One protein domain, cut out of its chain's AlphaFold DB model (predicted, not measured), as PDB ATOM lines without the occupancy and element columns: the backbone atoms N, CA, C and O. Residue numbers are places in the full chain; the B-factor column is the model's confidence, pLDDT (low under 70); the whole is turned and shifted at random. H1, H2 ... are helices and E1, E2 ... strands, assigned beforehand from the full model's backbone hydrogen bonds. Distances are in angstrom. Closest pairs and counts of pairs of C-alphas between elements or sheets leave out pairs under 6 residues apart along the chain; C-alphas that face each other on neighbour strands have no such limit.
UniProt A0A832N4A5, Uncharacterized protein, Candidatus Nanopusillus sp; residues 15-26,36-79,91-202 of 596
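What this domain is: This is residues 15 to 26, 36 to 79 and 91 to 202 of the 596 residues of an uncharacterized protein of Candidatus Nanopusillus sp (UniProt A0A832N4A5). A long, twisted sheet, built on the hairpin of E3 and E4, curls round the long helix H3 along a rod-shaped body. The short strands E1 and E2 follow one another along one side of E3, with H5 beside E1 and H4 over E2; H1 and H2 lie towards one end of the rod, H6 and H7 towards the other. The printed part has 168 residues and is of mixed class, with seven named helices and four named strands: along the chain come H1 to H5, then E1 and E2, then H6, then E3 and E4, and last H7; in the branched sheet E3 is the antiparallel neighbour of E1 and E2 on one side and of E4 on the other side. The whole is loose, with a radius of gyration of the C-alphas of 19.8 A and spans of 68 by 27 by 24 A.

How they stand to each other: Start at E3, residues 156 to 170, which bends by 51 degrees at residue 159. Its hairpin partner E4, residues 173 to 186, is on one side of it; look at N 166 and O 177, 2.8 A apart. On the other side are E1, residues 129 to 133, with N 131 and O 167 at 2.9 A, and E2, residues 138 to 141, with N 140 and O 160 at 2.9 A. The sheet curls round H3, residues 46 to 74; the closest C-alphas of H3 and E4 are those of Glu 65 and Leu 185, 6.3 A apart. H4, residues 94 to 109, is over E2 at a height over the sheet of 7.2 A. With residues 60 to 71 alone, H3 touches H4 at a steep tilt of 57 degrees, opposite ways; their closest C-alphas, Ala 64 and Met 105, are 5.6 A apart. H5, residues 113 to 122, only grazes the sheet, its C-alpha 116 coming 6.6 A from C-alpha 130, the closest pair of H5 and E1. H7, residues 190 to 202, only just touches H6, residues 145 to 148, with 3 pairs of C-alphas within 8 A; the closest are Val 148 and Leu 191, 6.3 A. H1, residues 15 to 26, and H2, residues 36 to 44, are apart. Every O i to N i+4 pair is within hydrogen-bond range in H1, H2, H3 and H7, against 11 of 12 in H4 and 4 of 6 in H5; H6 is too short for one.

Where its parts are: Find C-alpha 15, where H1 begins, at (227.709, 176.317, 183.505). From C-alpha 46 at (235.170, 168.458, 191.791), H3 runs 41.6 A. E3 measures 40.7 A, E4 40.0 A and H4 22.4 A. H7 ends at C-alpha 202, (213.979, 160.899, 237.303).

The domain as a whole: The C-alphas of Leu 25 and Asp 202 are the two farthest apart, 68.4 A. Residues 27 to 35 and 80 to 90 are not printed; the C-alphas across these cuts are 14.9 A and 7.8 A apart. Of the links printed whole, none is long. Mean pLDDT of the printed part is 70.1; look for low confidence in residues 15 to 26, 36 to 51 and 109 to 131, among others.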
ATOM      1  N   ILE A  15     226.815 177.458 183.237       54.50
ATOM      2  CA  ILE A  15     227.709 176.317 183.505       54.50
ATOM      3  C   ILE A  15     227.081 175.005 183.017       54.50
ATOM      4  O   ILE A  15     227.756 174.230 182.344       54.50
ATOM      5  N   ILE A  16     225.791 174.774 183.275       52.75
ATOM      6  CA  ILE A  16     225.094 173.562 182.812       52.75
ATOM      7  C   ILE A  16     224.924 173.557 181.288       52.75
ATOM      8  O   ILE A  16     225.109 172.515 180.666       52.75
ATOM      9  N   ALA A  17     224.637 174.702 180.661       49.25
ATOM     10  CA  ALA A  17     224.590 174.798 179.203       49.25
ATOM     11  C   ALA A  17     225.964 174.523 178.569       49.25
ATOM     12  O   ALA A  17     226.041 173.798 177.580       49.25
ATOM     13  N   LEU A  18     227.050 175.037 179.158       52.03
ATOM     14  CA  LEU A  18     228.421 174.736 178.735       52.03
ATOM     15  C   LEU A  18     228.775 173.258 178.948       52.03
ATOM     16  O   LEU A  18     229.430 172.674 178.090       52.03
ATOM     17  N   PHE A  19     228.306 172.639 180.034       55.91
ATOM     18  CA  PHE A  19     228.501 171.213 180.298       55.91
ATOM     19  C   PHE A  19     227.754 170.339 179.283       55.91
ATOM     20  O   PHE A  19     228.357 169.477 178.652       55.91
ATOM     21  N   ALA A  20     226.471 170.615 179.037       50.19
ATOM     22  CA  ALA A  20     225.679 169.929 178.016       50.19
ATOM     23  C   ALA A  20     226.269 170.118 176.606       50.19
ATOM     24  O   ALA A  20     226.302 169.176 175.819       50.19
ATOM     25  N   PHE A  21     226.795 171.307 176.297       50.50
ATOM     26  CA  PHE A  21     227.466 171.593 175.027       50.50
ATOM     27  C   PHE A  21     228.817 170.868 174.899       50.50
ATOM     28  O   PHE A  21     229.133 170.343 173.831       50.50
ATOM     29  N   TYR A  22     229.591 170.775 175.985       55.00
ATOM     30  CA  TYR A  22     230.828 169.995 176.048       55.00
ATOM     31  C   TYR A  22     230.565 168.494 175.874       55.00
ATOM     32  O   TYR A  22     231.240 167.851 175.072       55.00
ATOM     33  N   VAL A  23     229.549 167.949 176.548       48.22
ATOM     34  CA  VAL A  23     229.115 166.549 176.403       48.22
ATOM     35  C   VAL A  23     228.610 166.283 174.980       48.22
ATOM     36  O   VAL A  23     229.025 165.311 174.358       48.22
ATOM     37  N   TYR A  24     227.810 167.182 174.400       49.91
ATOM     38  CA  TYR A  24     227.345 167.077 173.011       49.91
ATOM     39  C   TYR A  24     228.493 167.090 171.985       49.91
ATOM     40  O   TYR A  24     228.489 166.295 171.042       49.91
ATOM     41  N   LEU A  25     229.489 167.967 172.160       49.31
ATOM     42  CA  LEU A  25     230.694 168.001 171.319       49.31
ATOM     43  C   LEU A  25     231.571 166.760 171.509       49.31
ATOM     44  O   LEU A  25     232.149 166.272 170.540       49.31
ATOM     45  N   SER A  26     231.650 166.251 172.737       46.88
ATOM     46  CA  SER A  26     232.403 165.046 173.083       46.88
ATOM     47  C   SER A  26     231.785 163.813 172.420       46.88
ATOM     48  O   SER A  26     232.459 163.150 171.637       46.88
ATOM     49  N   GLU A  36     236.636 154.523 181.503       36.34
ATOM     50  CA  GLU A  36     237.686 154.810 182.505       36.34
ATOM     51  C   GLU A  36     238.202 156.255 182.446       36.34
ATOM     52  O   GLU A  36     238.631 156.805 183.458       36.34
ATOM     53  N   THR A  37     238.173 156.886 181.267       43.66
ATOM     54  CA  THR A  37     238.598 158.288 181.117       43.66
ATOM     55  C   THR A  37     237.514 159.235 181.624       43.66
ATOM     56  O   THR A  37     237.834 160.195 182.315       43.66
ATOM     57  N   GLU A  38     236.239 158.919 181.374       45.06
ATOM     58  CA  GLU A  38     235.101 159.676 181.912       45.06
ATOM     59  C   GLU A  38     234.943 159.507 183.428       45.06
ATOM     60  O   GLU A  38     234.626 160.483 184.096       45.06
ATOM     61  N   ILE A  39     235.234 158.329 183.996       40.91
ATOM     62  CA  ILE A  39     235.306 158.126 185.457       40.91
ATOM     63  C   ILE A  39     236.325 159.097 186.065       40.91
ATOM     64  O   ILE A  39     235.999 159.840 186.991       40.91
ATOM     65  N   ARG A  40     237.531 159.157 185.489       38.88
ATOM     66  CA  ARG A  40     238.588 160.067 185.947       38.88
ATOM     67  C   ARG A  40     238.237 161.542 185.720       38.88
ATOM     68  O   ARG A  40     238.643 162.395 186.502       38.88
ATOM     69  N   ASP A  41     237.471 161.862 184.679       42.59
ATOM     70  CA  ASP A  41     236.997 163.228 184.443       42.59
ATOM     71  C   ASP A  41     235.794 163.610 185.326       42.59
ATOM     72  O   ASP A  41     235.644 164.784 185.659       42.59
ATOM     73  N   PHE A  42     235.013 162.645 185.821       43.22
ATOM     74  CA  PHE A  42     234.017 162.864 186.877       43.22
ATOM     75  C   PHE A  42     234.687 163.152 188.230       43.22
ATOM     76  O   PHE A  42     234.243 164.042 188.952       43.22
ATOM     77  N   GLU A  43     235.808 162.488 188.535       44.28
ATOM     78  CA  GLU A  43     236.684 162.846 189.665       44.28
ATOM     79  C   GLU A  43     237.318 164.243 189.485       44.28
ATOM     80  O   GLU A  43     237.443 165.000 190.451       44.28
ATOM     81  N   ASN A  44     237.661 164.636 188.250       43.56
ATOM     82  CA  ASN A  44     238.142 165.991 187.940       43.56
ATOM     83  C   ASN A  44     237.035 167.063 188.041       43.56
ATOM     84  O   ASN A  44     237.334 168.237 188.281       43.56
ATOM     85  N   LEU A  45     235.756 166.690 187.917       54.56
ATOM     86  CA  LEU A  45     234.586 167.565 188.089       54.56
ATOM     87  C   LEU A  45     234.244 167.796 189.569       54.56
ATOM     88  O   LEU A  45     233.082 167.789 189.975       54.56
ATOM     89  N   ARG A  46     235.264 168.114 190.367       58.50
ATOM     90  CA  ARG A  46     235.170 168.458 191.791       58.50
ATOM     91  C   ARG A  46     234.033 169.442 192.117       58.50
ATOM     92  O   ARG A  46     233.365 169.283 193.127       58.50
ATOM     93  N   ALA A  47     233.770 170.418 191.246       57.94
ATOM     94  CA  ALA A  47     232.679 171.382 191.425       57.94
ATOM     95  C   ALA A  47     231.265 170.775 191.275       57.94
ATOM     96  O   ALA A  47     230.324 171.274 191.887       57.94
ATOM     97  N   LEU A  48     231.098 169.721 190.467       60.38
ATOM     98  CA  LEU A  48     229.843 168.969 190.356       60.38
ATOM     99  C   LEU A  48     229.665 168.039 191.562       60.38
ATOM    100  O   LEU A  48     228.564 167.937 192.092       60.38
ATOM    101  N   ASP A  49     230.750 167.413 192.010       67.38
ATOM    102  CA  ASP A  49     230.781 166.536 193.183       67.38
ATOM    103  C   ASP A  49     230.434 167.292 194.480       67.38
ATOM    104  O   ASP A  49     229.474 166.949 195.171       67.38
ATOM    105  N   GLU A  50     231.130 168.408 194.740       69.50
ATOM    106  CA  GLU A  50     230.850 169.325 195.856       69.50
ATOM    107  C   GLU A  50     229.415 169.891 195.780       69.50
ATOM    108  O   GLU A  50     228.771 170.093 196.811       69.50
ATOM    109  N   TYR A  51     228.875 170.112 194.572       68.19
ATOM    110  CA  TYR A  51     227.487 170.546 194.382       68.19
ATOM    111  C   TYR A  51     226.469 169.445 194.712       68.19
ATOM    112  O   TYR A  51     225.495 169.723 195.414       68.19
ATOM    113  N   ILE A  52     226.676 168.211 194.235       71.50
ATOM    114  CA  ILE A  52     225.778 167.082 194.521       71.50
ATOM    115  C   ILE A  52     225.771 166.802 196.026       71.50
ATOM    116  O   ILE A  52     224.692 166.727 196.611       71.50
ATOM    117  N   GLU A  53     226.937 166.735 196.675       81.00
ATOM    118  CA  GLU A  53     227.010 166.537 198.125       81.00
ATOM    119  C   GLU A  53     226.309 167.668 198.896       81.00
ATOM    120  O   GLU A  53     225.498 167.399 199.782       81.00
ATOM    121  N   SER A  54     226.567 168.933 198.541       75.38
ATOM    122  CA  SER A  54     225.947 170.095 199.194       75.38
ATOM    123  C   SER A  54     224.424 170.117 199.028       75.38
ATOM    124  O   SER A  54     223.694 170.379 199.988       75.38
ATOM    125  N   TYR A  55     223.925 169.782 197.834       73.69
ATOM    126  CA  TYR A  55     222.491 169.695 197.575       73.69
ATOM    127  C   TYR A  55     221.840 168.567 198.387       73.69
ATOM    128  O   TYR A  55     220.842 168.800 199.073       73.69
ATOM    129  N   LEU A  56     222.424 167.363 198.347       77.50
ATOM    130  CA  LEU A  56     221.954 166.208 199.115       77.50
ATOM    131  C   LEU A  56     221.921 166.543 200.610       77.50
ATOM    132  O   LEU A  56     220.890 166.365 201.251       77.50
ATOM    133  N   ARG A  57     222.996 167.132 201.143       83.06
ATOM    134  CA  ARG A  57     223.080 167.581 202.539       83.06
ATOM    135  C   ARG A  57     221.990 168.599 202.898       83.06
ATOM    136  O   ARG A  57     221.395 168.474 203.966       83.06
ATOM    137  N   SER A  58     221.696 169.572 202.027       78.56
ATOM    138  CA  SER A  58     220.625 170.560 202.265       78.56
ATOM    139  C   SER A  58     219.247 169.907 202.329       78.56
ATOM    140  O   SER A  58     218.486 170.183 203.252       78.56
ATOM    141  N   GLN A  59     218.932 169.013 201.387       75.00
ATOM    142  CA  GLN A  59     217.627 168.346 201.353       75.00
ATOM    143  C   GLN A  59     217.442 167.357 202.506       75.00
ATOM    144  O   GLN A  59     216.372 167.320 203.112       75.00
ATOM    145  N   THR A  60     218.482 166.599 202.860       78.12
ATOM    146  CA  THR A  60     218.448 165.714 204.031       78.12
ATOM    147  C   THR A  60     218.245 166.527 205.311       78.12
ATOM    148  O   THR A  60     217.442 166.127 206.148       78.12
ATOM    149  N   ARG A  61     218.875 167.708 205.440       81.00
ATOM    150  CA  ARG A  61     218.639 168.623 206.571       81.00
ATOM    151  C   ARG A  61     217.197 169.139 206.613       81.00
ATOM    152  O   ARG A  61     216.580 169.058 207.665       81.00
ATOM    153  N   GLU A  62     216.653 169.638 205.503       75.31
ATOM    154  CA  GLU A  62     215.274 170.163 205.441       75.31
ATOM    155  C   GLU A  62     214.230 169.090 205.809       75.31
ATOM    156  O   GLU A  62     213.278 169.364 206.542       75.31
ATOM    157  N   LEU A  63     214.429 167.842 205.366       75.25
ATOM    158  CA  LEU A  63     213.577 166.717 205.765       75.25
ATOM    159  C   LEU A  63     213.779 166.306 207.226       75.25
ATOM    160  O   LEU A  63     212.802 165.980 207.895       75.25
ATOM    161  N   ALA A  64     215.009 166.338 207.735       77.06
ATOM    162  CA  ALA A  64     215.315 166.026 209.127       77.06
ATOM    163  C   ALA A  64     214.740 167.075 210.102       77.06
ATOM    164  O   ALA A  64     214.169 166.716 211.136       77.06
ATOM    165  N   GLU A  65     214.799 168.360 209.738       75.31
ATOM    166  CA  GLU A  65     214.099 169.462 210.414       75.31
ATOM    167  C   GLU A  65     212.583 169.204 210.429       75.31
ATOM    168  O   GLU A  65     211.970 169.239 211.496       75.31
ATOM    169  N   TYR A  66     211.984 168.853 209.284       72.94
ATOM    170  CA  TYR A  66     210.548 168.567 209.177       72.94
ATOM    171  C   TYR A  66     210.098 167.303 209.935       72.94
ATOM    172  O   TYR A  66     209.047 167.317 210.577       72.94
ATOM    173  N   SER A  67     210.868 166.210 209.905       72.38
ATOM    174  CA  SER A  67     210.559 164.996 210.677       72.38
ATOM    175  C   SER A  67     210.673 165.234 212.172       72.38
ATOM    176  O   SER A  67     209.749 164.899 212.909       72.38
ATOM    177  N   THR A  68     211.736 165.900 212.624       72.00
ATOM    178  CA  THR A  68     211.863 166.235 214.046       72.00
ATOM    179  C   THR A  68     210.759 167.203 214.487       72.00
ATOM    180  O   THR A  68     210.206 167.031 215.567       72.00
ATOM    181  N   TYR A  69     210.369 168.163 213.638       70.94
ATOM    182  CA  TYR A  69     209.209 169.029 213.880       70.94
ATOM    183  C   TYR A  69     207.915 168.212 214.054       70.94
ATOM    184  O   TYR A  69     207.193 168.416 215.031       70.94
ATOM    185  N   LEU A  70     207.615 167.276 213.140       67.81
ATOM    186  CA  LEU A  70     206.407 166.446 213.245       67.81
ATOM    187  C   LEU A  70     206.441 165.541 214.478       67.81
ATOM    188  O   LEU A  70     205.435 165.463 215.176       67.81
ATOM    189  N   LYS A  71     207.581 164.922 214.803       69.44
ATOM    190  CA  LYS A  71     207.712 164.096 216.014       69.44
ATOM    191  C   LYS A  71     207.567 164.903 217.295       69.44
ATOM    192  O   LYS A  71     206.963 164.417 218.244       69.44
ATOM    193  N   LEU A  72     208.028 166.152 217.313       66.31
ATOM    194  CA  LEU A  72     207.712 167.046 218.419       66.31
ATOM    195  C   LEU A  72     206.221 167.352 218.485       66.31
ATOM    196  O   LEU A  72     205.666 167.252 219.566       66.31
ATOM    197  N   TYR A  73     205.564 167.641 217.360       62.97
ATOM    198  CA  TYR A  73     204.122 167.917 217.312       62.97
ATOM    199  C   TYR A  73     203.235 166.711 217.704       62.97
ATOM    200  O   TYR A  73     202.151 166.863 218.268       62.97
ATOM    201  N   GLU A  74     203.677 165.494 217.389       61.44
ATOM    202  CA  GLU A  74     203.016 164.238 217.769       61.44
ATOM    203  C   GLU A  74     203.287 163.855 219.239       61.44
ATOM    204  O   GLU A  74     202.502 163.116 219.838       61.44
ATOM    205  N   GLY A  75     204.368 164.381 219.826       59.00
ATOM    206  CA  GLY A  75     204.999 163.862 221.038       59.00
ATOM    207  C   GLY A  75     205.869 162.632 220.750       59.00
ATOM    208  O   GLY A  75     205.771 162.007 219.692       59.00
ATOM    209  N   PHE A  76     206.697 162.227 221.719       56.69
ATOM    210  CA  PHE A  76     207.548 161.027 221.621       56.69
ATOM    211  C   PHE A  76     206.744 159.713 221.785       56.69
ATOM    212  O   PHE A  76     207.160 158.789 222.476       56.69
ATOM    213  N   GLY A  77     205.570 159.642 221.152       45.84
ATOM    214  CA  GLY A  77     204.551 158.619 221.357       45.84
ATOM    215  C   GLY A  77     203.601 158.944 222.514       45.84
ATOM    216  O   GLY A  77     203.958 159.611 223.483       45.84
ATOM    217  N   VAL A  78     202.373 158.422 222.429       43.44
ATOM    218  CA  VAL A  78     201.370 158.451 223.515       43.44
ATOM    219  C   VAL A  78     201.689 157.332 224.523       43.44
ATOM    220  O   VAL A  78     200.867 156.466 224.810       43.44
ATOM    221  N   VAL A  79     202.932 157.315 225.001       50.53
ATOM    222  CA  VAL A  79     203.422 156.405 226.043       50.53
ATOM    223  C   VAL A  79     203.120 157.043 227.399       50.53
ATOM    224  O   VAL A  79     203.128 158.269 227.510       50.53
ATOM    225  N   PRO A  91     209.779 156.510 231.441       58.84
ATOM    226  CA  PRO A  91     209.850 157.369 230.267       58.84
ATOM    227  C   PRO A  91     210.687 156.691 229.171       58.84
ATOM    228  O   PRO A  91     211.652 155.995 229.504       58.84
ATOM    229  N   PRO A  92     210.365 156.909 227.879       63.94
ATOM    230  CA  PRO A  92     211.076 156.269 226.779       63.94
ATOM    231  C   PRO A  92     212.573 156.549 226.885       63.94
ATOM    232  O   PRO A  92     212.991 157.685 227.127       63.94
ATOM    233  N   THR A  93     213.377 155.508 226.701       76.56
ATOM    234  CA  THR A  93     214.834 155.609 226.731       76.56
ATOM    235  C   THR A  93     215.325 156.552 225.634       76.56
ATOM    236  O   THR A  93     214.699 156.702 224.578       76.56
ATOM    237  N   PHE A  94     216.503 157.149 225.830       81.31
ATOM    238  CA  PHE A  94     217.100 157.999 224.801       81.31
ATOM    239  C   PHE A  94     217.257 157.268 223.450       81.31
ATOM    240  O   PHE A  94     217.059 157.874 222.398       81.31
ATOM    241  N   GLN A  95     217.524 155.956 223.473       80.31
ATOM    242  CA  GLN A  95     217.635 155.121 222.274       80.31
ATOM    243  C   GLN A  95     216.293 154.933 221.543       80.31
ATOM    244  O   GLN A  95     216.267 154.910 220.312       80.31
ATOM    245  N   GLU A  96     215.171 154.825 222.259       74.62
ATOM    246  CA  GLU A  96     213.832 154.772 221.649       74.62
ATOM    247  C   GLU A  96     213.449 156.121 221.030       74.62
ATOM    248  O   GLU A  96     212.910 156.165 219.920       74.62
ATOM    249  N   VAL A  97     213.791 157.227 221.699       73.94
ATOM    250  CA  VAL A  97     213.611 158.587 221.169       73.94
ATOM    251  C   VAL A  97     214.447 158.801 219.905       73.94
ATOM    252  O   VAL A  97     213.905 159.240 218.891       73.94
ATOM    253  N   GLU A  98     215.732 158.436 219.925       79.06
ATOM    254  CA  GLU A  98     216.602 158.459 218.745       79.06
ATOM    255  C   GLU A  98     216.014 157.617 217.607       79.06
ATOM    256  O   GLU A  98     215.806 158.132 216.508       79.06
ATOM    257  N   SER A  99     215.669 156.355 217.876       78.12
ATOM    258  CA  SER A  99     215.135 155.422 216.875       78.12
ATOM    259  C   SER A  99     213.836 155.931 216.239       78.12
ATOM    260  O   SER A  99     213.634 155.782 215.032       78.12
ATOM    261  N   SER A 100     212.969 156.573 217.028       74.81
ATOM    262  CA  SER A 100     211.717 157.184 216.564       74.81
ATOM    263  C   SER A 100     211.961 158.361 215.611       74.81
ATOM    264  O   SER A 100     211.335 158.437 214.548       74.81
ATOM    265  N   ILE A 101     212.912 159.246 215.939       75.44
ATOM    266  CA  ILE A 101     213.306 160.374 215.079       75.44
ATOM    267  C   ILE A 101     213.983 159.845 213.800       75.44
ATOM    268  O   ILE A 101     213.618 160.247 212.696       75.44
ATOM    269  N   VAL A 102     214.929 158.908 213.924       79.50
ATOM    270  CA  VAL A 102     215.690 158.317 212.807       79.50
ATOM    271  C   VAL A 102     214.790 157.582 211.814       79.50
ATOM    272  O   VAL A 102     214.899 157.818 210.609       79.50
ATOM    273  N   SER A 103     213.863 156.749 212.288       76.00
ATOM    274  CA  SER A 103     212.945 155.988 211.428       76.00
ATOM    275  C   SER A 103     212.066 156.907 210.563       76.00
ATOM    276  O   SER A 103     211.982 156.739 209.343       76.00
ATOM    277  N   ASP A 104     211.491 157.951 211.168       74.50
ATOM    278  CA  ASP A 104     210.655 158.941 210.475       74.50
ATOM    279  C   ASP A 104     211.463 159.883 209.555       74.50
ATOM    280  O   ASP A 104     210.926 160.453 208.600       74.50
ATOM    281  N   MET A 105     212.769 160.047 209.785       75.94
ATOM    282  CA  MET A 105     213.665 160.698 208.821       75.94
ATOM    283  C   MET A 105     213.934 159.801 207.607       75.94
ATOM    284  O   MET A 105     213.759 160.256 206.474       75.94
ATOM    285  N   ILE A 106     214.309 158.534 207.818       75.31
ATOM    286  CA  ILE A 106     214.632 157.585 206.738       75.31
ATOM    287  C   ILE A 106     213.427 157.382 205.803       75.31
ATOM    288  O   ILE A 106     213.585 157.473 204.583       75.31
ATOM    289  N   ASP A 107     212.214 157.205 206.342       73.50
ATOM    290  CA  ASP A 107     210.987 157.075 205.539       73.50
ATOM    291  C   ASP A 107     210.729 158.300 204.635       73.50
ATOM    292  O   ASP A 107     210.399 158.150 203.453       73.50
ATOM    293  N   LYS A 108     210.923 159.525 205.145       72.69
ATOM    294  CA  LYS A 108     210.706 160.747 204.348       72.69
ATOM    295  C   LYS A 108     211.832 161.015 203.357       72.69
ATOM    296  O   LYS A 108     211.557 161.480 202.250       72.69
ATOM    297  N   ILE A 109     213.068 160.646 203.684       67.31
ATOM    298  CA  ILE A 109     214.200 160.678 202.748       67.31
ATOM    299  C   ILE A 109     213.984 159.680 201.602       67.31
ATOM    300  O   ILE A 109     214.222 160.031 200.448       67.31
ATOM    301  N   GLY A 110     213.395 158.509 201.858       62.00
ATOM    302  CA  GLY A 110     212.948 157.586 200.805       62.00
ATOM    303  C   GLY A 110     211.861 158.150 199.870       62.00
ATOM    304  O   GLY A 110     211.633 157.610 198.785       62.00
ATOM    305  N   LYS A 111     211.196 159.254 200.242       60.22
ATOM    306  CA  LYS A 111     210.116 159.910 199.473       60.22
ATOM    307  C   LYS A 111     210.580 161.151 198.689       60.22
ATOM    308  O   LYS A 111     209.746 161.827 198.078       60.22
ATOM    309  N   LEU A 112     211.885 161.437 198.648       61.34
ATOM    310  CA  LEU A 112     212.496 162.664 198.108       61.34
ATOM    311  C   LEU A 112     212.465 162.738 196.562       61.34
ATOM    312  O   LEU A 112     213.465 162.591 195.862       61.34
ATOM    313  N   LYS A 113     211.277 162.990 195.996       53.34
ATOM    314  CA  LYS A 113     211.035 163.000 194.537       53.34
ATOM    315  C   LYS A 113     211.425 164.298 193.815       53.34
ATOM    316  O   LYS A 113     211.564 164.287 192.592       53.34
ATOM    317  N   GLU A 114     211.567 165.422 194.519       49.34
ATOM    318  CA  GLU A 114     211.705 166.747 193.885       49.34
ATOM    319  C   GLU A 114     213.037 166.941 193.144       49.34
ATOM    320  O   GLU A 114     213.033 167.466 192.029       49.34
ATOM    321  N   PHE A 115     214.160 166.454 193.687       49.97
ATOM    322  CA  PHE A 115     215.465 166.543 193.017       49.97
ATOM    323  C   PHE A 115     215.520 165.728 191.727       49.97
ATOM    324  O   PHE A 115     215.936 166.232 190.682       49.97
ATOM    325  N   ILE A 116     215.023 164.488 191.787       56.09
ATOM    326  CA  ILE A 116     214.897 163.613 190.620       56.09
ATOM    327  C   ILE A 116     214.003 164.293 189.574       56.09
ATOM    328  O   ILE A 116     214.360 164.313 188.404       56.09
ATOM    329  N   ARG A 117     212.913 164.968 189.978       50.91
ATOM    330  CA  ARG A 117     212.048 165.747 189.067       50.91
ATOM    331  C   ARG A 117     212.709 167.009 188.486       50.91
ATOM    332  O   ARG A 117     212.266 167.509 187.451       50.91
ATOM    333  N   TYR A 118     213.724 167.569 189.142       49.72
ATOM    334  CA  TYR A 118     214.496 168.692 188.602       49.72
ATOM    335  C   TYR A 118     215.508 168.207 187.561       49.72
ATOM    336  O   TYR A 118     215.563 168.751 186.456       49.72
ATOM    337  N   LEU A 119     216.256 167.151 187.885       49.88
ATOM    338  CA  LEU A 119     217.231 166.544 186.982       49.88
ATOM    339  C   LEU A 119     216.570 165.795 185.815       49.88
ATOM    340  O   LEU A 119     217.107 165.828 184.711       49.88
ATOM    341  N   SER A 120     215.360 165.250 185.988       49.47
ATOM    342  CA  SER A 120     214.613 164.598 184.904       49.47
ATOM    343  C   SER A 120     214.235 165.547 183.761       49.47
ATOM    344  O   SER A 120     214.053 165.131 182.622       49.47
ATOM    345  N   ARG A 121     214.214 166.866 184.003       46.25
ATOM    346  CA  ARG A 121     214.054 167.866 182.929       46.25
ATOM    347  C   ARG A 121     215.232 167.888 181.949       46.25
ATOM    348  O   ARG A 121     215.069 168.393 180.841       46.25
ATOM    349  N   TYR A 122     216.382 167.336 182.334       42.22
ATOM    350  CA  TYR A 122     217.565 167.198 181.483       42.22
ATOM    351  C   TYR A 122     217.652 165.828 180.777       42.22
ATOM    352  O   TYR A 122     218.424 165.711 179.827       42.22
ATOM    353  N   GLU A 123     216.798 164.845 181.110       41.31
ATOM    354  CA  GLU A 123     216.625 163.593 180.327       41.31
ATOM    355  C   GLU A 123     216.169 163.877 178.883       41.31
ATOM    356  O   GLU A 123     216.370 163.081 177.972       41.31
ATOM    357  N   VAL A 124     215.596 165.061 178.644       39.03
ATOM    358  CA  VAL A 124     215.200 165.547 177.314       39.03
ATOM    359  C   VAL A 124     216.415 165.826 176.406       39.03
ATOM    360  O   VAL A 124     216.265 165.878 175.187       39.03
ATOM    361  N   ILE A 125     217.616 166.014 176.970       41.16
ATOM    362  CA  ILE A 125     218.827 166.435 176.235       41.16
ATOM    363  C   ILE A 125     219.777 165.255 175.948       41.16
ATOM    364  O   ILE A 125     220.598 165.327 175.034       41.16
ATOM    365  N   GLY A 126     219.631 164.133 176.653       46.62
ATOM    366  CA  GLY A 126     220.361 162.895 176.380       46.62
ATOM    367  C   GLY A 126     219.758 161.718 177.142       46.62
ATOM    368  O   GLY A 126     219.113 161.921 178.162       46.62
ATOM    369  N   GLN A 127     219.997 160.493 176.659       56.94
ATOM    370  CA  GLN A 127     219.427 159.226 177.159       56.94
ATOM    371  C   GLN A 127     219.963 158.784 178.544       56.94
ATOM    372  O   GLN A 127     220.186 157.600 178.796       56.94
ATOM    373  N   TYR A 128     220.217 159.740 179.427       56.38
ATOM    374  CA  TYR A 128     220.648 159.534 180.800       56.38
ATOM    375  C   TYR A 128     219.424 159.403 181.708       56.38
ATOM    376  O   TYR A 128     218.390 159.997 181.421       56.38
ATOM    377  N   SER A 129     219.544 158.682 182.819       61.72
ATOM    378  CA  SER A 129     218.516 158.643 183.869       61.72
ATOM    379  C   SER A 129     219.176 158.715 185.237       61.72
ATOM    380  O   SER A 129     220.150 158.008 185.500       61.72
ATOM    381  N   ILE A 130     218.665 159.585 186.107       62.84
ATOM    382  CA  ILE A 130     219.285 159.889 187.401       62.84
ATOM    383  C   ILE A 130     218.406 159.369 188.533       62.84
ATOM    384  O   ILE A 130     217.219 159.682 188.612       62.84
ATOM    385  N   PHE A 131     219.015 158.609 189.435       69.88
ATOM    386  CA  PHE A 131     218.362 158.002 190.586       69.88
ATOM    387  C   PHE A 131     219.168 158.293 191.852       69.88
ATOM    388  O   PHE A 131     220.399 158.314 191.828       69.88
ATOM    389  N   ILE A 132     218.472 158.462 192.973       70.25
ATOM    390  CA  ILE A 132     219.074 158.296 194.293       70.25
ATOM    391  C   ILE A 132     218.548 156.978 194.852       70.25
ATOM    392  O   ILE A 132     217.341 156.741 194.892       70.25
ATOM    393  N   ASP A 133     219.472 156.114 195.242       74.00
ATOM    394  CA  ASP A 133     219.208 154.881 195.960       74.00
ATOM    395  C   ASP A 133     219.293 155.179 197.463       74.00
ATOM    396  O   ASP A 133     220.366 155.434 198.017       74.00
ATOM    397  N   HIS A 134     218.119 155.198 198.094       72.00
ATOM    398  CA  HIS A 134     217.941 155.436 199.525       72.00
ATOM    399  C   HIS A 134     217.915 154.131 200.346       72.00
ATOM    400  O   HIS A 134     217.803 154.186 201.566       72.00
ATOM    401  N   SER A 135     218.018 152.960 199.702       69.62
ATOM    402  CA  SER A 135     217.675 151.655 200.298       69.62
ATOM    403  C   SER A 135     218.561 151.244 201.477       69.62
ATOM    404  O   SER A 135     218.160 150.405 202.277       69.62
ATOM    405  N   ASN A 136     219.769 151.809 201.563       79.50
ATOM    406  CA  ASN A 136     220.767 151.500 202.589       79.50
ATOM    407  C   ASN A 136     221.136 152.718 203.453       79.50
ATOM    408  O   ASN A 136     222.092 152.633 204.220       79.50
ATOM    409  N   VAL A 137     220.424 153.844 203.312       79.62
ATOM    410  CA  VAL A 137     220.730 155.088 204.037       79.62
ATOM    411  C   VAL A 137     220.607 154.863 205.538       79.62
ATOM    412  O   VAL A 137     219.580 154.381 206.013       79.62
ATOM    413  N   LYS A 138     221.632 155.281 206.280       86.00
ATOM    414  CA  LYS A 138     221.604 155.342 207.746       86.00
ATOM    415  C   LYS A 138     221.684 156.785 208.197       86.00
ATOM    416  O   LYS A 138     222.282 157.624 207.515       86.00
ATOM    417  N   ILE A 139     221.069 157.056 209.339       84.12
ATOM    418  CA  ILE A 139     221.111 158.353 209.998       84.12
ATOM    419  C   ILE A 139     221.318 158.082 211.479       84.12
ATOM    420  O   ILE A 139     220.453 157.483 212.104       84.12
ATOM    421  N   ASP A 140     222.448 158.526 212.011       87.00
ATOM    422  CA  ASP A 140     222.812 158.351 213.416       87.00
ATOM    423  C   ASP A 140     222.727 159.712 214.118       87.00
ATOM    424  O   ASP A 140     223.182 160.719 213.552       87.00
ATOM    425  N   ILE A 141     222.184 159.782 215.338       86.88
ATOM    426  CA  ILE A 141     222.270 160.997 216.154       86.88
ATOM    427  C   ILE A 141     223.589 160.941 216.930       86.88
ATOM    428  O   ILE A 141     223.830 160.071 217.758       86.88
ATOM    429  N   LEU A 142     224.473 161.914 216.703       88.44
ATOM    430  CA  LEU A 142     225.800 161.971 217.330       88.44
ATOM    431  C   LEU A 142     225.746 162.553 218.757       88.44
ATOM    432  O   LEU A 142     226.586 163.366 219.156       88.44
ATOM    433  N   ALA A 143     224.732 162.158 219.524       86.81
ATOM    434  CA  ALA A 143     224.508 162.566 220.899       86.81
ATOM    435  C   ALA A 143     224.454 161.339 221.808       86.81
ATOM    436  O   ALA A 143     223.895 160.311 221.456       86.81
ATOM    437  N   THR A 144     225.022 161.458 223.007       88.12
ATOM    438  CA  THR A 144     224.826 160.465 224.070       88.12
ATOM    439  C   THR A 144     223.785 160.981 225.052       88.12
ATOM    440  O   THR A 144     223.684 162.193 225.259       88.12
ATOM    441  N   GLU A 145     223.072 160.085 225.734       87.19
ATOM    442  CA  GLU A 145     222.142 160.484 226.797       87.19
ATOM    443  C   GLU A 145     222.841 161.348 227.861       87.19
ATOM    444  O   GLU A 145     222.323 162.391 228.248       87.19
ATOM    445  N   SER A 146     224.083 161.021 228.249       91.12
ATOM    446  CA  SER A 146     224.853 161.852 229.188       91.12
ATOM    447  C   SER A 146     225.171 163.258 228.660       91.12
ATOM    448  O   SER A 146     225.335 164.165 229.474       91.12
ATOM    449  N   ASP A 147     225.325 163.456 227.352       91.75
ATOM    450  CA  ASP A 147     225.511 164.790 226.770       91.75
ATOM    451  C   ASP A 147     224.185 165.571 226.740       91.75
ATOM    452  O   ASP A 147     224.162 166.765 227.053       91.75
ATOM    453  N   VAL A 148     223.082 164.895 226.395       89.50
ATOM    454  CA  VAL A 148     221.722 165.461 226.388       89.50
ATOM    455  C   VAL A 148     221.311 165.880 227.796       89.50
ATOM    456  O   VAL A 148     220.935 167.031 228.004       89.50
ATOM    457  N   MET A 149     221.504 165.013 228.791       90.69
ATOM    458  CA  MET A 149     221.179 165.294 230.193       90.69
ATOM    459  C   MET A 149     222.036 166.412 230.809       90.69
ATOM    460  O   MET A 149     221.631 167.025 231.794       90.69
ATOM    461  N   ARG A 150     223.180 166.750 230.198       90.94
ATOM    462  CA  ARG A 150     224.011 167.922 230.543       90.94
ATOM    463  C   ARG A 150     223.645 169.200 229.777       90.94
ATOM    464  O   ARG A 150     224.263 170.232 230.013       90.94
ATOM    465  N   GLY A 151     222.683 169.151 228.856       90.00
ATOM    466  CA  GLY A 151     222.243 170.308 228.071       90.00
ATOM    467  C   GLY A 151     223.123 170.704 226.892       90.00
ATOM    468  O   GLY A 151     222.990 171.803 226.359       90.00
ATOM    469  N   LYS A 152     224.034 169.828 226.461       91.44
ATOM    470  CA  LYS A 152     224.977 170.122 225.369       91.44
ATOM    471  C   LYS A 152     224.285 170.377 224.022       91.44
ATOM    472  O   LYS A 152     224.874 171.025 223.158       91.44
ATOM    473  N   TYR A 153     223.066 169.861 223.867       89.38
ATOM    474  CA  TYR A 153     222.304 169.772 222.620       89.38
ATOM    475  C   TYR A 153     220.921 170.447 222.719       89.38
ATOM    476  O   TYR A 153     219.976 170.054 222.042       89.38
ATOM    477  N   ASP A 154     220.793 171.472 223.569       88.31
ATOM    478  CA  ASP A 154     219.500 172.113 223.866       88.31
ATOM    479  C   ASP A 154     218.852 172.838 222.670       88.31
ATOM    480  O   ASP A 154     217.632 173.001 222.628       88.31
ATOM    481  N   GLU A 155     219.657 173.291 221.705       86.88
ATOM    482  CA  GLU A 155     219.195 174.021 220.513       86.88
ATOM    483  C   GLU A 155     219.750 173.447 219.199       86.88
ATOM    484  O   GLU A 155     219.597 174.061 218.137       86.88
ATOM    485  N   TYR A 156     220.412 172.285 219.241       88.62
ATOM    486  CA  TYR A 156     220.882 171.616 218.032       88.62
ATOM    487  C   TYR A 156     220.995 170.100 218.179       88.62
ATOM    488  O   TYR A 156     221.403 169.603 219.225       88.62
ATOM    489  N   ILE A 157     220.704 169.375 217.096       88.62
ATOM    490  CA  ILE A 157     220.874 167.918 217.025       88.62
ATOM    491  C   ILE A 157     221.990 167.590 216.021       88.62
ATOM    492  O   ILE A 157     221.790 167.787 214.816       88.62
ATOM    493  N   PRO A 158     223.157 167.098 216.476       90.75
ATOM    494  CA  PRO A 158     224.210 166.647 215.580       90.75
ATOM    495  C   PRO A 158     223.843 165.274 215.006       90.75
ATOM    496  O   PRO A 158     223.416 164.379 215.731       90.75
ATOM    497  N   MET A 159     224.021 165.096 213.702       89.88
ATOM    498  CA  MET A 159     223.659 163.876 212.987       89.88
ATOM    499  C   MET A 159     224.740 163.489 211.980       89.88
ATOM    500  O   MET A 159     225.486 164.337 211.480       89.88
ATOM    501  N   TYR A 160     224.783 162.213 211.621       90.31
ATOM    502  CA  TYR A 160     225.561 161.718 210.494       90.31
ATOM    503  C   TYR A 160     224.656 160.950 209.541       90.31
ATOM    504  O   TYR A 160     223.884 160.108 209.981       90.31
ATOM    505  N   THR A 161     224.744 161.231 208.244       88.25
ATOM    506  CA  THR A 161     224.066 160.442 207.210       88.25
ATOM    507  C   THR A 161     225.107 159.648 206.439       88.25
ATOM    508  O   THR A 161     226.057 160.239 205.919       88.25
ATOM    509  N   SER A 162     224.925 158.332 206.328       89.06
ATOM    510  CA  SER A 162     225.788 157.453 205.530       89.06
ATOM    511  C   SER A 162     225.037 156.757 204.399       89.06
ATOM    512  O   SER A 162     223.807 156.754 204.343       89.06
ATOM    513  N   ASP A 163     225.811 156.146 203.499       86.69
ATOM    514  CA  ASP A 163     225.330 155.160 202.524       86.69
ATOM    515  C   ASP A 163     224.294 155.679 201.494       86.69
ATOM    516  O   ASP A 163     223.676 154.892 200.775       86.69
ATOM    517  N   LEU A 164     224.149 157.004 201.345       81.12
ATOM    518  CA  LEU A 164     223.254 157.613 200.357       81.12
ATOM    519  C   LEU A 164     223.895 157.596 198.967       81.12
ATOM    520  O   LEU A 164     224.898 158.267 198.716       81.12
ATOM    521  N   LYS A 165     223.316 156.826 198.047       80.25
ATOM    522  CA  LYS A 165     223.955 156.489 196.773       80.25
ATOM    523  C   LYS A 165     223.303 157.213 195.599       80.25
ATOM    524  O   LYS A 165     222.145 156.985 195.267       80.25
ATOM    525  N   PHE A 166     224.073 158.054 194.923       76.50
ATOM    526  CA  PHE A 166     223.704 158.647 193.641       76.50
ATOM    527  C   PHE A 166     224.023 157.674 192.503       76.50
ATOM    528  O   PHE A 166     225.086 157.047 192.502       76.50
ATOM    529  N   LEU A 167     223.124 157.569 191.527       74.75
ATOM    530  CA  LEU A 167     223.251 156.730 190.338       74.75
ATOM    531  C   LEU A 167     222.890 157.536 189.083       74.75
ATOM    532  O   LEU A 167     221.787 158.067 188.969       74.75
ATOM    533  N   LEU A 168     223.804 157.566 188.118       69.81
ATOM    534  CA  LEU A 168     223.603 158.104 186.775       69.81
ATOM    535  C   LEU A 168     223.679 156.937 185.789       69.81
ATOM    536  O   LEU A 168     224.756 156.411 185.522       69.81
ATOM    537  N   LYS A 169     222.535 156.531 185.245       70.06
ATOM    538  CA  LYS A 169     222.455 155.523 184.186       70.06
ATOM    539  C   LYS A 169     222.580 156.181 182.823       70.06
ATOM    540  O   LYS A 169     222.077 157.288 182.628       70.06
ATOM    541  N   SER A 170     223.217 155.504 181.879       61.22
ATOM    542  CA  SER A 170     223.361 155.964 180.496       61.22
ATOM    543  C   SER A 170     223.380 154.780 179.520       61.22
ATOM    544  O   SER A 170     223.618 153.648 179.949       61.22
ATOM    545  N   PRO A 171     223.234 155.000 178.199       54.44
ATOM    546  CA  PRO A 171     223.368 153.936 177.198       54.44
ATOM    547  C   PRO A 171     224.792 153.369 177.115       54.44
ATOM    548  O   PRO A 171     225.014 152.345 176.473       54.44
ATOM    549  N   TYR A 172     225.756 154.059 177.730       56.84
ATOM    550  CA  TYR A 172     227.182 153.757 177.694       56.84
ATOM    551  C   TYR A 172     227.690 153.148 179.014       56.84
ATOM    552  O   TYR A 172     228.831 152.701 179.069       56.84
ATOM    553  N   GLY A 173     226.854 153.087 180.058       55.66
ATOM    554  CA  GLY A 173     227.192 152.527 181.370       55.66
ATOM    555  C   GLY A 173     226.461 153.205 182.534       55.66
ATOM    556  O   GLY A 173     225.970 154.329 182.403       55.66
ATOM    557  N   ASP A 174     226.419 152.516 183.677       66.44
ATOM    558  CA  ASP A 174     225.916 153.039 184.953       66.44
ATOM    559  C   ASP A 174     227.097 153.584 185.780       66.44
ATOM    560  O   ASP A 174     228.050 152.860 186.071       66.44
ATOM    561  N   LEU A 175     227.018 154.850 186.194       69.19
ATOM    562  CA  LEU A 175     227.936 155.497 187.135       69.19
ATOM    563  C   LEU A 175     227.254 155.612 188.505       69.19
ATOM    564  O   LEU A 175     226.061 155.910 188.585       69.19
ATOM    565  N   GLY A 176     227.996 155.425 189.596       71.50
ATOM    566  CA  GLY A 176     227.456 155.605 190.942       71.50
ATOM    567  C   GLY A 176     228.484 156.107 191.944       71.50
ATOM    568  O   GLY A 176     229.643 155.701 191.898       71.50
ATOM    569  N   LYS A 177     228.041 156.962 192.869       80.25
ATOM    570  CA  LYS A 177     228.846 157.448 193.996       80.25
ATOM    571  C   LYS A 177     228.026 157.434 195.281       80.25
ATOM    572  O   LYS A 177     226.876 157.871 195.293       80.25
ATOM    573  N   THR A 178     228.631 156.944 196.355       84.38
ATOM    574  CA  THR A 178     228.062 156.999 197.704       84.38
ATOM    575  C   THR A 178     228.539 158.265 198.401       84.38
ATOM    576  O   THR A 178     229.730 158.575 198.376       84.38
ATOM    577  N   TYR A 179     227.613 158.981 199.029       83.12
ATOM    578  CA  TYR A 179     227.882 160.153 199.849       83.12
ATOM    579  C   TYR A 179     227.641 159.828 201.319       83.12
ATOM    580  O   TYR A 179     226.766 159.034 201.679       83.12
ATOM    581  N   SER A 180     228.429 160.447 202.186       89.06
ATOM    582  CA  SER A 180     228.242 160.383 203.631       89.06
ATOM    583  C   SER A 180     228.733 161.690 204.230       89.06
ATOM    584  O   SER A 180     229.821 162.152 203.889       89.06
ATOM    585  N   TYR A 181     227.900 162.329 205.040       87.81
ATOM    586  CA  TYR A 181     228.121 163.701 205.480       87.81
ATOM    587  C   TYR A 181     227.475 163.972 206.843       87.81
ATOM    588  O   TYR A 181     226.406 163.437 207.148       87.81
ATOM    589  N   PRO A 182     228.088 164.840 207.666       90.06
ATOM    590  CA  PRO A 182     227.459 165.328 208.879       90.06
ATOM    591  C   PRO A 182     226.334 166.313 208.542       90.06
ATOM    592  O   PRO A 182     226.444 167.139 207.627       90.06
ATOM    593  N   ILE A 183     225.281 166.263 209.346       86.88
ATOM    594  CA  ILE A 183     224.191 167.235 209.377       86.88
ATOM    595  C   ILE A 183     224.133 167.800 210.795       86.88
ATOM    596  O   ILE A 183     224.448 167.117 211.765       86.88
ATOM    597  N   ASN A 184     223.746 169.061 210.932       86.62
ATOM    598  CA  ASN A 184     223.444 169.630 212.235       86.62
ATOM    599  C   ASN A 184     222.108 170.364 212.147       86.62
ATOM    600  O   ASN A 184     222.001 171.339 211.395       86.62
ATOM    601  N   LEU A 185     221.096 169.883 212.871       85.56
ATOM    602  CA  LEU A 185     219.791 170.541 212.943       85.56
ATOM    603  C   LEU A 185     219.870 171.645 213.993       85.56
ATOM    604  O   LEU A 185     219.511 171.435 215.147       85.56
ATOM    605  N   THR A 186     220.390 172.807 213.613       83.81
ATOM    606  CA  THR A 186     220.363 174.012 214.454       83.81
ATOM    607  C   THR A 186     218.934 174.505 214.666       83.81
ATOM    608  O   THR A 186     218.081 174.270 213.813       83.81
ATOM    609  N   ASN A 187     218.690 175.262 215.739       79.19
ATOM    610  CA  ASN A 187     217.374 175.802 216.106       79.19
ATOM    611  C   ASN A 187     216.338 174.710 216.445       79.19
ATOM    612  O   ASN A 187     215.131 174.917 216.299       79.19
ATOM    613  N   ASN A 188     216.803 173.543 216.896       80.00
ATOM    614  CA  ASN A 188     215.966 172.390 217.208       80.00
ATOM    615  C   ASN A 188     216.062 172.042 218.696       80.00
ATOM    616  O   ASN A 188     217.155 171.832 219.216       80.00
ATOM    617  N   ARG A 189     214.912 171.986 219.371       82.81
ATOM    618  CA  ARG A 189     214.812 171.857 220.832       82.81
ATOM    619  C   ARG A 189     214.289 170.501 221.300       82.81
ATOM    620  O   ARG A 189     213.964 170.352 222.474       82.81
ATOM    621  N   ALA A 190     214.238 169.491 220.427       80.31
ATOM    622  CA  ALA A 190     213.716 168.175 220.802       80.31
ATOM    623  C   ALA A 190     214.436 167.569 222.013       80.31
ATOM    624  O   ALA A 190     213.799 167.071 222.939       80.31
ATOM    625  N   LEU A 191     215.766 167.675 222.029       84.56
ATOM    626  CA  LEU A 191     216.607 167.128 223.092       84.56
ATOM    627  C   LEU A 191     216.522 167.946 224.390       84.56
ATOM    628  O   LEU A 191     216.564 167.363 225.470       84.56
ATOM    629  N   TYR A 192     216.302 169.263 224.299       88.38
ATOM    630  CA  TYR A 192     215.972 170.112 225.450       88.38
ATOM    631  C   TYR A 192     214.642 169.695 226.099       88.38
ATOM    632  O   TYR A 192     214.566 169.527 227.318       88.38
ATOM    633  N   LEU A 193     213.601 169.493 225.285       83.69
ATOM    634  CA  LEU A 193     212.263 169.121 225.749       83.69
ATOM    635  C   LEU A 193     212.246 167.718 226.372       83.69
ATOM    636  O   LEU A 193     211.672 167.548 227.452       83.69
ATOM    637  N   TYR A 194     212.947 166.759 225.750       82.75
ATOM    638  CA  TYR A 194     213.201 165.433 226.321       82.75
ATOM    639  C   TYR A 194     213.928 165.539 227.665       82.75
ATOM    640  O   TYR A 194     213.412 165.044 228.664       82.75
ATOM    641  N   ARG A 195     215.072 166.245 227.720       89.12
ATOM    642  CA  ARG A 195     215.878 166.396 228.942       89.12
ATOM    643  C   ARG A 195     215.049 166.900 230.117       89.12
ATOM    644  O   ARG A 195     215.085 166.284 231.172       89.12
ATOM    645  N   VAL A 196     214.360 168.033 229.965       88.81
ATOM    646  CA  VAL A 196     213.665 168.672 231.097       88.81
ATOM    647  C   VAL A 196     212.516 167.787 231.605       88.81
ATOM    648  O   VAL A 196     212.365 167.640 232.816       88.81
ATOM    649  N   SER A 197     211.789 167.110 230.704       82.69
ATOM    650  CA  SER A 197     210.762 166.121 231.078       82.69
ATOM    651  C   SER A 197     211.376 164.930 231.825       82.69
ATOM    652  O   SER A 197     210.922 164.566 232.907       82.69
ATOM    653  N   LYS A 198     212.447 164.350 231.264       82.94
ATOM    654  CA  LYS A 198     213.167 163.190 231.806       82.94
ATOM    655  C   LYS A 198     213.767 163.491 233.185       82.94
ATOM    656  O   LYS A 198     213.587 162.696 234.095       82.94
ATOM    657  N   GLN A 199     214.379 164.663 233.373       88.44
ATOM    658  CA  GLN A 199     214.908 165.120 234.667       88.44
ATOM    659  C   GLN A 199     213.814 165.254 235.734       88.44
ATOM    660  O   GLN A 199     214.003 164.779 236.848       88.44
ATOM    661  N   TRP A 200     212.664 165.852 235.406       86.56
ATOM    662  CA  TRP A 200     211.547 165.971 236.351       86.56
ATOM    663  C   TRP A 200     211.021 164.600 236.811       86.56
ATOM    664  O   TRP A 200     210.750 164.419 237.998       86.56
ATOM    665  N   ILE A 201     210.951 163.618 235.907       78.69
ATOM    666  CA  ILE A 201     210.524 162.243 236.222       78.69
ATOM    667  C   ILE A 201     211.597 161.474 237.001       78.69
ATOM    668  O   ILE A 201     211.283 160.847 238.008       78.69
ATOM    669  N   ASP A 202     212.868 161.560 236.602       80.75
ATOM    670  CA  ASP A 202     213.979 160.899 237.303       80.75
ATOM    671  C   ASP A 202     214.170 161.458 238.730       80.75
ATOM    672  O   ASP A 202     214.607 160.749 239.637       80.75
TER     673      ASP A 202